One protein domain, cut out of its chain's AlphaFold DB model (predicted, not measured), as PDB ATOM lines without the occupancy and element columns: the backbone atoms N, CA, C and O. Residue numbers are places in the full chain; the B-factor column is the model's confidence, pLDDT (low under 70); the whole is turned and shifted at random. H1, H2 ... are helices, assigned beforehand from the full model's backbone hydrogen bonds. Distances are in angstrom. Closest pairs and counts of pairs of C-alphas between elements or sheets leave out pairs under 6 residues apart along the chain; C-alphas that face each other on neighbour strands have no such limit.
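What this domain is: This is residues 340 to 414 of the 449 residues of a protein of Trichinella pseudospiralis (UniProt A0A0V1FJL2). Look for a small helical body in which the long helix H4 and helix H1 lie near each other and H3 is set crosswise at their first halves, with short H2 next to H3. H5 is set off from this body and touches no helix; it follows a loop, and residues 393 to 402 stick out. The printed part has 75 residues with five named helices, H1 to H5 in chain order, and no named strand: all helix. It is compact, with a radius of gyration of the C-alphas of 12.1 A and spans of 36 by 25 by 20 A.

How they stand to each other: Begin with H4, residues 377 to 394, which has a kink of 26 degrees near residue 388. Its residues 379 to 383 alone touch H3, residues 363 to 373, at a steep tilt of 61 degrees, opposite ways; the closest C-alphas, of Ser 373 and Leu 380, are 5.1 A apart. H3 is the hub. With residues 342 to 346 alone, H1, residues 340 to 351, only just touches H3, with 3 pairs of C-alphas within 8 A; the closest are those of Ala 342 and Met 370, 7.2 A apart. H1 and H4 are near each other. H2, residues 358 to 361, and H3 touch only at the corner, and only just, with 3 pairs; the closest C-alphas are Lys 359 and Gly 365, 5.5 A apart. H5, residues 403 to 414, is apart from H4. Every O i to N i+4 pair is within hydrogen-bond range in H1 and H3, against 12 of 14 in H4 and 7 of 8 in H5; H2 is too short for such a pair.

Where its parts are: Find C-alpha 377 at (-41.449, -35.310, 56.521); H4 runs from there 26.0 A to C-alpha 394. H1 begins at C-alpha 340, (-53.674, -38.701, 55.582), and is 16.5 A long; H3 is 15.3 A. H5, 16.1 A, ends at C-alpha 414, (-28.403, -35.902, 45.207).

The domain as a whole: The C-alphas farthest apart, of Ala 340 and Leu 397, are 36.7 A apart. The printed part has no cut and no long link. Residues 388 to 414 have pLDDT under 70.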
ATOM      1  N   ALA A 340     -52.818 -39.866  55.362       94.88
ATOM      2  CA  ALA A 340     -53.674 -38.701  55.582       94.88
ATOM      3  C   ALA A 340     -52.871 -37.429  55.919       94.88
ATOM      4  O   ALA A 340     -53.189 -36.348  55.424       94.88
ATOM      5  N   GLU A 341     -51.823 -37.543  56.744       95.69
ATOM      6  CA  GLU A 341     -50.916 -36.425  57.046       95.69
ATOM      7  C   GLU A 341     -50.141 -35.981  55.797       95.69
ATOM      8  O   GLU A 341     -50.018 -34.783  55.548       95.69
ATOM      9  N   ALA A 342     -49.666 -36.930  54.984       96.12
ATOM     10  CA  ALA A 342     -48.943 -36.644  53.748       96.12
ATOM     11  C   ALA A 342     -49.845 -35.992  52.687       96.12
ATOM     12  O   ALA A 342     -49.445 -35.006  52.073       96.12
ATOM     13  N   ARG A 343     -51.081 -36.476  52.501       95.19
ATOM     14  CA  ARG A 343     -52.074 -35.861  51.599       95.19
ATOM     15  C   ARG A 343     -52.385 -34.422  52.015       95.19
ATOM     16  O   ARG A 343     -52.278 -33.514  51.198       95.19
ATOM     17  N   SER A 344     -52.646 -34.196  53.304       94.38
ATOM     18  CA  SER A 344     -52.836 -32.847  53.857       94.38
ATOM     19  C   SER A 344     -51.605 -31.953  53.663       94.38
ATOM     20  O   SER A 344     -51.727 -30.748  53.420       94.38
ATOM     21  N   TYR A 345     -50.402 -32.535  53.725       94.81
ATOM     22  CA  TYR A 345     -49.177 -31.814  53.405       94.81
ATOM     23  C   TYR A 345     -49.164 -31.325  51.949       94.81
ATOM     24  O   TYR A 345     -48.936 -30.138  51.704       94.81
ATOM     25  N   PHE A 346     -49.473 -32.202  50.990       94.00
ATOM     26  CA  PHE A 346     -49.564 -31.830  49.576       94.00
ATOM     27  C   PHE A 346     -50.633 -30.780  49.307       94.00
ATOM     28  O   PHE A 346     -50.355 -29.820  48.593       94.00
ATOM     29  N   GLU A 347     -51.826 -30.923  49.885       93.25
ATOM     30  CA  GLU A 347     -52.916 -29.955  49.728       93.25
ATOM     31  C   GLU A 347     -52.467 -28.541  50.109       93.25
ATOM     32  O   GLU A 347     -52.672 -27.593  49.348       93.25
ATOM     33  N   TYR A 348     -51.779 -28.402  51.244       92.88
ATOM     34  CA  TYR A 348     -51.239 -27.119  51.680       92.88
ATOM     35  C   TYR A 348     -50.149 -26.596  50.737       92.88
ATOM     36  O   TYR A 348     -50.200 -25.436  50.322       92.88
ATOM     37  N   MET A 349     -49.198 -27.441  50.330       92.31
ATOM     38  CA  MET A 349     -48.123 -27.024  49.421       92.31
ATOM     39  C   MET A 349     -48.637 -26.639  48.028       92.31
ATOM     40  O   MET A 349     -48.136 -25.690  47.424       92.31
ATOM     41  N   ILE A 350     -49.666 -27.317  47.519       91.56
ATOM     42  CA  ILE A 350     -50.335 -26.966  46.261       91.56
ATOM     43  C   ILE A 350     -51.095 -25.646  46.419       91.56
ATOM     44  O   ILE A 350     -50.964 -24.774  45.562       91.56
ATOM     45  N   ALA A 351     -51.820 -25.452  47.526       91.50
ATOM     46  CA  ALA A 351     -52.535 -24.204  47.807       91.50
ATOM     47  C   ALA A 351     -51.593 -22.990  47.899       91.50
ATOM     48  O   ALA A 351     -51.967 -21.880  47.523       91.50
ATOM     49  N   LYS A 352     -50.352 -23.197  48.353       90.12
ATOM     50  CA  LYS A 352     -49.291 -22.179  48.369       90.12
ATOM     51  C   LYS A 352     -48.565 -21.998  47.043       90.12
ATOM     52  O   LYS A 352     -47.650 -21.186  46.974       90.12
ATOM     53  N   ASN A 353     -48.959 -22.728  45.998       89.38
ATOM     54  CA  ASN A 353     -48.224 -22.806  44.738       89.38
ATOM     55  C   ASN A 353     -46.737 -23.150  44.954       89.38
ATOM     56  O   ASN A 353     -45.875 -22.738  44.186       89.38
ATOM     57  N   TRP A 354     -46.423 -23.913  46.001       88.44
ATOM     58  CA  TRP A 354     -45.061 -24.365  46.262       88.44
ATOM     59  C   TRP A 354     -44.663 -25.460  45.273       88.44
ATOM     60  O   TRP A 354     -43.580 -25.441  44.700       88.44
ATOM     61  N   ILE A 355     -45.589 -26.378  44.989       88.69
ATOM     62  CA  ILE A 355     -45.416 -27.409  43.963       88.69
ATOM     63  C   ILE A 355     -45.912 -26.850  42.630       88.69
ATOM     64  O   ILE A 355     -47.118 -26.704  42.415       88.69
ATOM     65  N   GLN A 356     -44.993 -26.533  41.720       85.44
ATOM     66  CA  GLN A 356     -45.321 -25.944  40.414       85.44
ATOM     67  C   GLN A 356     -45.442 -26.988  39.296       85.44
ATOM     68  O   GLN A 356     -46.230 -26.817  38.369       85.44
ATOM     69  N   HIS A 357     -44.702 -28.096  39.391       86.19
ATOM     70  CA  HIS A 357     -44.706 -29.134  38.362       86.19
ATOM     71  C   HIS A 357     -46.071 -29.838  38.247       86.19
ATOM     72  O   HIS A 357     -46.563 -30.424  39.211       86.19
ATOM     73  N   GLU A 358     -46.659 -29.845  37.046       86.62
ATOM     74  CA  GLU A 358     -48.029 -30.328  36.815       86.62
ATOM     75  C   GLU A 358     -48.228 -31.791  37.238       86.62
ATOM     76  O   GLU A 358     -49.206 -32.114  37.910       86.62
ATOM     77  N   LYS A 359     -47.273 -32.679  36.920       87.75
ATOM     78  CA  LYS A 359     -47.381 -34.099  37.301       87.75
ATOM     79  C   LYS A 359     -47.322 -34.313  38.811       87.75
ATOM     80  O   LYS A 359     -47.976 -35.217  39.307       87.75
ATOM     81  N   ALA A 360     -46.593 -33.460  39.534       87.56
ATOM     82  CA  ALA A 360     -46.472 -33.565  40.987       87.56
ATOM     83  C   ALA A 360     -47.758 -33.127  41.709       87.56
ATOM     84  O   ALA A 360     -47.960 -33.470  42.867       87.56
ATOM     85  N   ARG A 361     -48.644 -32.384  41.025       88.69
ATOM     86  CA  ARG A 361     -49.967 -32.020  41.550       88.69
ATOM     87  C   ARG A 361     -50.993 -33.146  41.408       88.69
ATOM     88  O   ARG A 361     -51.969 -33.147  42.151       88.69
ATOM     89  N   ARG A 362     -50.794 -34.079  40.470       90.94
ATOM     90  CA  ARG A 362     -51.699 -35.220  40.239       90.94
ATOM     91  C   ARG A 362     -51.511 -36.286  41.318       90.94
ATOM     92  O   ARG A 362     -50.427 -36.402  41.879       90.94
ATOM     93  N   GLU A 363     -52.547 -37.086  41.562       92.56
ATOM     94  CA  GLU A 363     -52.531 -38.145  42.584       92.56
ATOM     95  C   GLU A 363     -51.383 -39.145  42.374       92.56
ATOM     96  O   GLU A 363     -50.667 -39.456  43.318       92.56
ATOM     97  N   GLU A 364     -51.126 -39.557  41.128       92.12
ATOM     98  CA  GLU A 364     -50.005 -40.442  40.774       92.12
ATOM     99  C   GLU A 364     -48.651 -39.864  41.214       92.12
ATOM    100  O   GLU A 364     -47.881 -40.526  41.907       92.12
ATOM    101  N   GLY A 365     -48.383 -38.593  40.892       90.31
ATOM    102  CA  GLY A 365     -47.131 -37.938  41.274       90.31
ATOM    103  C   GLY A 365     -47.011 -37.717  42.782       90.31
ATOM    104  O   GLY A 365     -45.912 -37.806  43.327       90.31
ATOM    105  N   GLN A 366     -48.124 -37.467  43.478       92.94
ATOM    106  CA  GLN A 366     -48.130 -37.393  44.940       92.94
ATOM    107  C   GLN A 366     -47.775 -38.752  45.560       92.94
ATOM    108  O   GLN A 366     -46.931 -38.801  46.452       92.94
ATOM    109  N   LEU A 367     -48.350 -39.852  45.060       93.94
ATOM    110  CA  LEU A 367     -48.038 -41.211  45.516       93.94
ATOM    111  C   LEU A 367     -46.569 -41.577  45.272       93.94
ATOM    112  O   LEU A 367     -45.921 -42.127  46.163       93.94
ATOM    113  N   GLU A 368     -46.014 -41.219  44.113       91.81
ATOM    114  CA  GLU A 368     -44.587 -41.408  43.831       91.81
ATOM    115  C   GLU A 368     -43.703 -40.639  44.821       91.81
ATOM    116  O   GLU A 368     -42.756 -41.196  45.372       91.81
ATOM    117  N   LEU A 369     -44.029 -39.377  45.114       92.25
ATOM    118  CA  LEU A 369     -43.293 -38.569  46.089       92.25
ATOM    119  C   LEU A 369     -43.419 -39.115  47.521       92.25
ATOM    120  O   LEU A 369     -42.441 -39.096  48.275       92.25
ATOM    121  N   MET A 370     -44.586 -39.644  47.902       93.25
ATOM    122  CA  MET A 370     -44.770 -40.344  49.181       93.25
ATOM    123  C   MET A 370     -43.900 -41.599  49.255       93.25
ATOM    124  O   MET A 370     -43.247 -41.832  50.273       93.25
ATOM    125  N   HIS A 371     -43.847 -42.376  48.171       92.62
ATOM    126  CA  HIS A 371     -43.042 -43.589  48.095       92.62
ATOM    127  C   HIS A 371     -41.536 -43.283  48.141       92.62
ATOM    128  O   HIS A 371     -40.819 -43.862  48.953       92.62
ATOM    129  N   LEU A 372     -41.062 -42.315  47.349       92.50
ATOM    130  CA  LEU A 372     -39.653 -41.900  47.293       92.50
ATOM    131  C   LEU A 372     -39.158 -41.289  48.607       92.50
ATOM    132  O   LEU A 372     -38.007 -41.493  48.993       92.50
ATOM    133  N   SER A 373     -40.009 -40.520  49.289       91.56
ATOM    134  CA  SER A 373     -39.690 -39.972  50.612       91.56
ATOM    135  C   SER A 373     -39.827 -41.000  51.731       91.56
ATOM    136  O   SER A 373     -39.415 -40.706  52.856       91.56
ATOM    137  N   ASP A 374     -40.418 -42.169  51.461       94.38
ATOM    138  CA  ASP A 374     -40.746 -43.182  52.464       94.38
ATOM    139  C   ASP A 374     -41.532 -42.553  53.637       94.38
ATOM    140  O   ASP A 374     -41.239 -42.760  54.821       94.38
ATOM    141  N   TYR A 375     -42.480 -41.672  53.283       95.12
ATOM    142  CA  TYR A 375     -43.297 -40.855  54.189       95.12
ATOM    143  C   TYR A 375     -42.499 -40.016  55.211       95.12
ATOM    144  O   TYR A 375     -43.039 -39.565  56.225       95.12
ATOM    145  N   ASN A 376     -41.200 -39.792  54.991       95.44
ATOM    146  CA  ASN A 376     -40.366 -38.984  55.874       95.44
ATOM    147  C   ASN A 376     -40.643 -37.484  55.643       95.44
ATOM    148  O   ASN A 376     -40.366 -36.997  54.546       95.44
ATOM    149  N   PRO A 377     -41.111 -36.729  56.658       95.25
ATOM    150  CA  PRO A 377     -41.449 -35.310  56.521       95.25
ATOM    151  C   PRO A 377     -40.332 -34.448  55.927       95.25
ATOM    152  O   PRO A 377     -40.576 -33.650  55.029       95.25
ATOM    153  N   LEU A 378     -39.092 -34.625  56.395       92.75
ATOM    154  CA  LEU A 378     -37.951 -33.851  55.908       92.75
ATOM    155  C   LEU A 378     -37.615 -34.175  54.448       92.75
ATOM    156  O   LEU A 378     -37.276 -33.274  53.685       92.75
ATOM    157  N   LEU A 379     -37.655 -35.455  54.065       91.88
ATOM    158  CA  LEU A 379     -37.371 -35.852  52.682       91.88
ATOM    159  C   LEU A 379     -38.483 -35.391  51.745       91.88
ATOM    160  O   LEU A 379     -38.188 -34.868  50.674       91.88
ATOM    161  N   LEU A 380     -39.738 -35.530  52.171       93.06
ATOM    162  CA  LEU A 380     -40.898 -35.069  51.423       93.06
ATOM    163  C   LEU A 380     -40.826 -33.561  51.160       93.06
ATOM    164  O   LEU A 380     -41.005 -33.132  50.022       93.06
ATOM    165  N   ASP A 381     -40.480 -32.774  52.182       91.12
ATOM    166  CA  ASP A 381     -40.326 -31.323  52.064       91.12
ATOM    167  C   ASP A 381     -39.206 -30.928  51.098       91.12
ATOM    168  O   ASP A 381     -39.409 -30.089  50.219       91.12
ATOM    169  N   LYS A 382     -38.058 -31.612  51.161       89.62
ATOM    170  CA  LYS A 382     -36.956 -31.404  50.211       89.62
ATOM    171  C   LYS A 382     -37.345 -31.741  48.773       89.62
ATOM    172  O   LYS A 382     -37.024 -30.975  47.866       89.62
ATOM    173  N   LEU A 383     -38.027 -32.867  48.556       89.62
ATOM    174  CA  LEU A 383     -38.491 -33.261  47.225       89.62
ATOM    175  C   LEU A 383     -39.494 -32.239  46.673       89.62
ATOM    176  O   LEU A 383     -39.372 -31.830  45.521       89.62
ATOM    177  N   CYS A 384     -40.431 -31.767  47.497       88.19
ATOM    178  CA  CYS A 384     -41.406 -30.754  47.093       88.19
ATOM    179  C   CYS A 384     -40.748 -29.398  46.797       88.19
ATOM    180  O   CYS A 384     -41.078 -28.772  45.792       88.19
ATOM    181  N   ALA A 385     -39.778 -28.971  47.612       84.44
ATOM    182  CA  ALA A 385     -39.010 -27.749  47.372       84.44
ATOM    183  C   ALA A 385     -38.215 -27.809  46.056       84.44
ATOM    184  O   ALA A 385     -38.116 -26.814  45.340       84.44
ATOM    185  N   PHE A 386     -37.692 -28.977  45.679       79.19
ATOM    186  CA  PHE A 386     -37.017 -29.142  44.390       79.19
ATOM    187  C   PHE A 386     -37.977 -28.984  43.197       79.19
ATOM    188  O   PHE A 386     -37.615 -28.390  42.181       79.19
ATOM    189  N   MET A 387     -39.230 -29.432  43.337       74.62
ATOM    190  CA  MET A 387     -40.269 -29.259  42.309       74.62
ATOM    191  C   MET A 387     -40.675 -27.792  42.090       74.62
ATOM    192  O   MET A 387     -41.261 -27.484  41.050       74.62
ATOM    193  N   HIS A 388     -40.350 -26.892  43.025       65.06
ATOM    194  CA  HIS A 388     -40.407 -25.443  42.816       65.06
ATOM    195  C   HIS A 388     -39.250 -24.970  41.923       65.06
ATOM    196  O   HIS A 388     -39.470 -24.358  40.879       65.06
ATOM    197  N   ALA A 389     -38.007 -25.261  42.326       57.38
ATOM    198  CA  ALA A 389     -36.790 -24.714  41.713       57.38
ATOM    199  C   ALA A 389     -36.619 -25.089  40.229       57.38
ATOM    200  O   ALA A 389     -36.016 -24.347  39.452       57.38
ATOM    201  N   LEU A 390     -37.174 -26.229  39.815       48.91
ATOM    202  CA  LEU A 390     -37.101 -26.696  38.433       48.91
ATOM    203  C   LEU A 390     -37.822 -25.795  37.436       48.91
ATOM    204  O   LEU A 390     -37.404 -25.734  36.285       48.91
ATOM    205  N   VAL A 391     -38.869 -25.081  37.849       48.81
ATOM    206  CA  VAL A 391     -39.560 -24.160  36.940       48.81
ATOM    207  C   VAL A 391     -38.693 -22.929  36.671       48.81
ATOM    208  O   VAL A 391     -38.582 -22.519  35.519       48.81
ATOM    209  N   ASP A 392     -37.979 -22.425  37.678       41.53
ATOM    210  CA  ASP A 392     -37.126 -21.239  37.533       41.53
ATOM    211  C   ASP A 392     -35.832 -21.523  36.749       41.53
ATOM    212  O   ASP A 392     -35.393 -20.693  35.955       41.53
ATOM    213  N   VAL A 393     -35.229 -22.708  36.918       42.00
ATOM    214  CA  VAL A 393     -33.953 -23.059  36.258       42.00
ATOM    215  C   VAL A 393     -34.156 -23.669  34.862       42.00
ATOM    216  O   VAL A 393     -33.356 -23.417  33.957       42.00
ATOM    217  N   LEU A 394     -35.220 -24.452  34.631       41.25
ATOM    218  CA  LEU A 394     -35.398 -25.179  33.361       41.25
ATOM    219  C   LEU A 394     -36.221 -24.445  32.304       41.25
ATOM    220  O   LEU A 394     -36.102 -24.814  31.131       41.25
ATOM    221  N   PHE A 395     -36.967 -23.384  32.644       42.75
ATOM    222  CA  PHE A 395     -37.581 -22.531  31.612       42.75
ATOM    223  C   PHE A 395     -36.535 -21.866  30.698       42.75
ATOM    224  O   PHE A 395     -36.877 -21.455  29.589       42.75
ATOM    225  N   GLY A 396     -35.262 -21.831  31.110       40.03
ATOM    226  CA  GLY A 396     -34.153 -21.369  30.279       40.03
ATOM    227  C   GLY A 396     -33.512 -22.420  29.361       40.03
ATOM    228  O   GLY A 396     -32.919 -22.019  28.364       40.03
ATOM    229  N   LEU A 397     -33.582 -23.732  29.651       39.94
ATOM    230  CA  LEU A 397     -32.603 -24.666  29.054       39.94
ATOM    231  C   LEU A 397     -33.078 -26.054  28.598       39.94
ATOM    232  O   LEU A 397     -32.473 -26.572  27.663       39.94
ATOM    233  N   PHE A 398     -34.132 -26.680  29.135       39.16
ATOM    234  CA  PHE A 398     -34.456 -28.059  28.714       39.16
ATOM    235  C   PHE A 398     -35.952 -28.368  28.690       39.16
ATOM    236  O   PHE A 398     -36.576 -28.690  29.693       39.16
ATOM    237  N   ARG A 399     -36.516 -28.372  27.479       37.12
ATOM    238  CA  ARG A 399     -37.927 -28.687  27.205       37.12
ATOM    239  C   ARG A 399     -38.216 -30.184  26.969       37.12
ATOM    240  O   ARG A 399     -39.290 -30.505  26.473       37.12
ATOM    241  N   ARG A 400     -37.271 -31.106  27.216       39.88
ATOM    242  CA  ARG A 400     -37.372 -32.505  26.728       39.88
ATOM    243  C   ARG A 400     -36.666 -33.565  27.591       39.88
ATOM    244  O   ARG A 400     -35.812 -34.286  27.084       39.88
ATOM    245  N   LEU A 401     -37.028 -33.729  28.861       41.25
ATOM    246  CA  LEU A 401     -36.668 -34.954  29.593       41.25
ATOM    247  C   LEU A 401     -37.911 -35.616  30.193       41.25
ATOM    248  O   LEU A 401     -38.742 -34.967  30.823       41.25
ATOM    249  N   HIS A 402     -38.048 -36.919  29.931       47.88
ATOM    250  CA  HIS A 402     -39.095 -37.767  30.494       47.88
ATOM    251  C   HIS A 402     -38.883 -37.925  32.006       47.88
ATOM    252  O   HIS A 402     -37.770 -38.197  32.457       47.88
ATOM    253  N   PHE A 403     -39.975 -37.774  32.753       43.03
ATOM    254  CA  PHE A 403     -40.044 -37.771  34.218       43.03
ATOM    255  C   PHE A 403     -39.328 -38.977  34.867       43.03
ATOM    256  O   PHE A 403     -38.573 -38.797  35.816       43.03
ATOM    257  N   ASP A 404     -39.424 -40.167  34.272       40.38
ATOM    258  CA  ASP A 404     -38.856 -41.404  34.838       40.38
ATOM    259  C   ASP A 404     -37.316 -41.440  34.798       40.38
ATOM    260  O   ASP A 404     -36.661 -41.862  35.751       40.38
ATOM    261  N   ARG A 405     -36.701 -40.929  33.719       40.00
ATOM    262  CA  ARG A 405     -35.232 -40.772  33.642       40.00
ATOM    263  C   ARG A 405     -34.733 -39.633  34.530       40.00
ATOM    264  O   ARG A 405     -33.585 -39.654  34.969       40.00
ATOM    265  N   PHE A 406     -35.596 -38.659  34.795       47.22
ATOM    266  CA  PHE A 406     -35.298 -37.489  35.603       47.22
ATOM    267  C   PHE A 406     -35.289 -37.807  37.108       47.22
ATOM    268  O   PHE A 406     -34.376 -37.367  37.798       47.22
ATOM    269  N   ILE A 407     -36.197 -38.654  37.612       45.72
ATOM    270  CA  ILE A 407     -36.149 -39.130  39.010       45.72
ATOM    271  C   ILE A 407     -34.886 -39.956  39.279       45.72
ATOM    272  O   ILE A 407     -34.211 -39.731  40.284       45.72
ATOM    273  N   LEU A 408     -34.494 -40.840  38.356       40.06
ATOM    274  CA  LEU A 408     -33.224 -41.575  38.449       40.06
ATOM    275  C   LEU A 408     -32.011 -40.633  38.458       40.06
ATOM    276  O   LEU A 408     -31.082 -40.843  39.236       40.06
ATOM    277  N   GLN A 409     -32.036 -39.564  37.656       36.91
ATOM    278  CA  GLN A 409     -31.009 -38.522  37.691       36.91
ATOM    279  C   GLN A 409     -31.043 -37.688  38.976       36.91
ATOM    280  O   GLN A 409     -29.974 -37.317  39.428       36.91
ATOM    281  N   ILE A 410     -32.197 -37.436  39.605       44.59
ATOM    282  CA  ILE A 410     -32.300 -36.748  40.907       44.59
ATOM    283  C   ILE A 410     -31.723 -37.605  42.037       44.59
ATOM    284  O   ILE A 410     -31.035 -37.077  42.910       44.59
ATOM    285  N   VAL A 411     -31.977 -38.917  42.028       43.38
ATOM    286  CA  VAL A 411     -31.354 -39.859  42.972       43.38
ATOM    287  C   VAL A 411     -29.834 -39.870  42.769       43.38
ATOM    288  O   VAL A 411     -29.089 -39.815  43.745       43.38
ATOM    289  N   PHE A 412     -29.366 -39.841  41.515       35.53
ATOM    290  CA  PHE A 412     -27.939 -39.771  41.178       35.53
ATOM    291  C   PHE A 412     -27.286 -38.408  41.479       35.53
ATOM    292  O   PHE A 412     -26.160 -38.375  41.966       35.53
ATOM    293  N   LEU A 413     -27.962 -37.282  41.230       34.22
ATOM    294  CA  LEU A 413     -27.471 -35.916  41.476       34.22
ATOM    295  C   LEU A 413     -27.435 -35.598  42.973       34.22
ATOM    296  O   LEU A 413     -26.422 -35.107  43.456       34.22
ATOM    297  N   ASN A 414     -28.455 -35.997  43.742       39.56
ATOM    298  CA  ASN A 414     -28.403 -35.902  45.207       39.56
ATOM    299  C   ASN A 414     -27.353 -36.840  45.828       39.56
ATOM    300  O   ASN A 414     -26.881 -36.571  46.931       39.56
TER     301      ASN A 414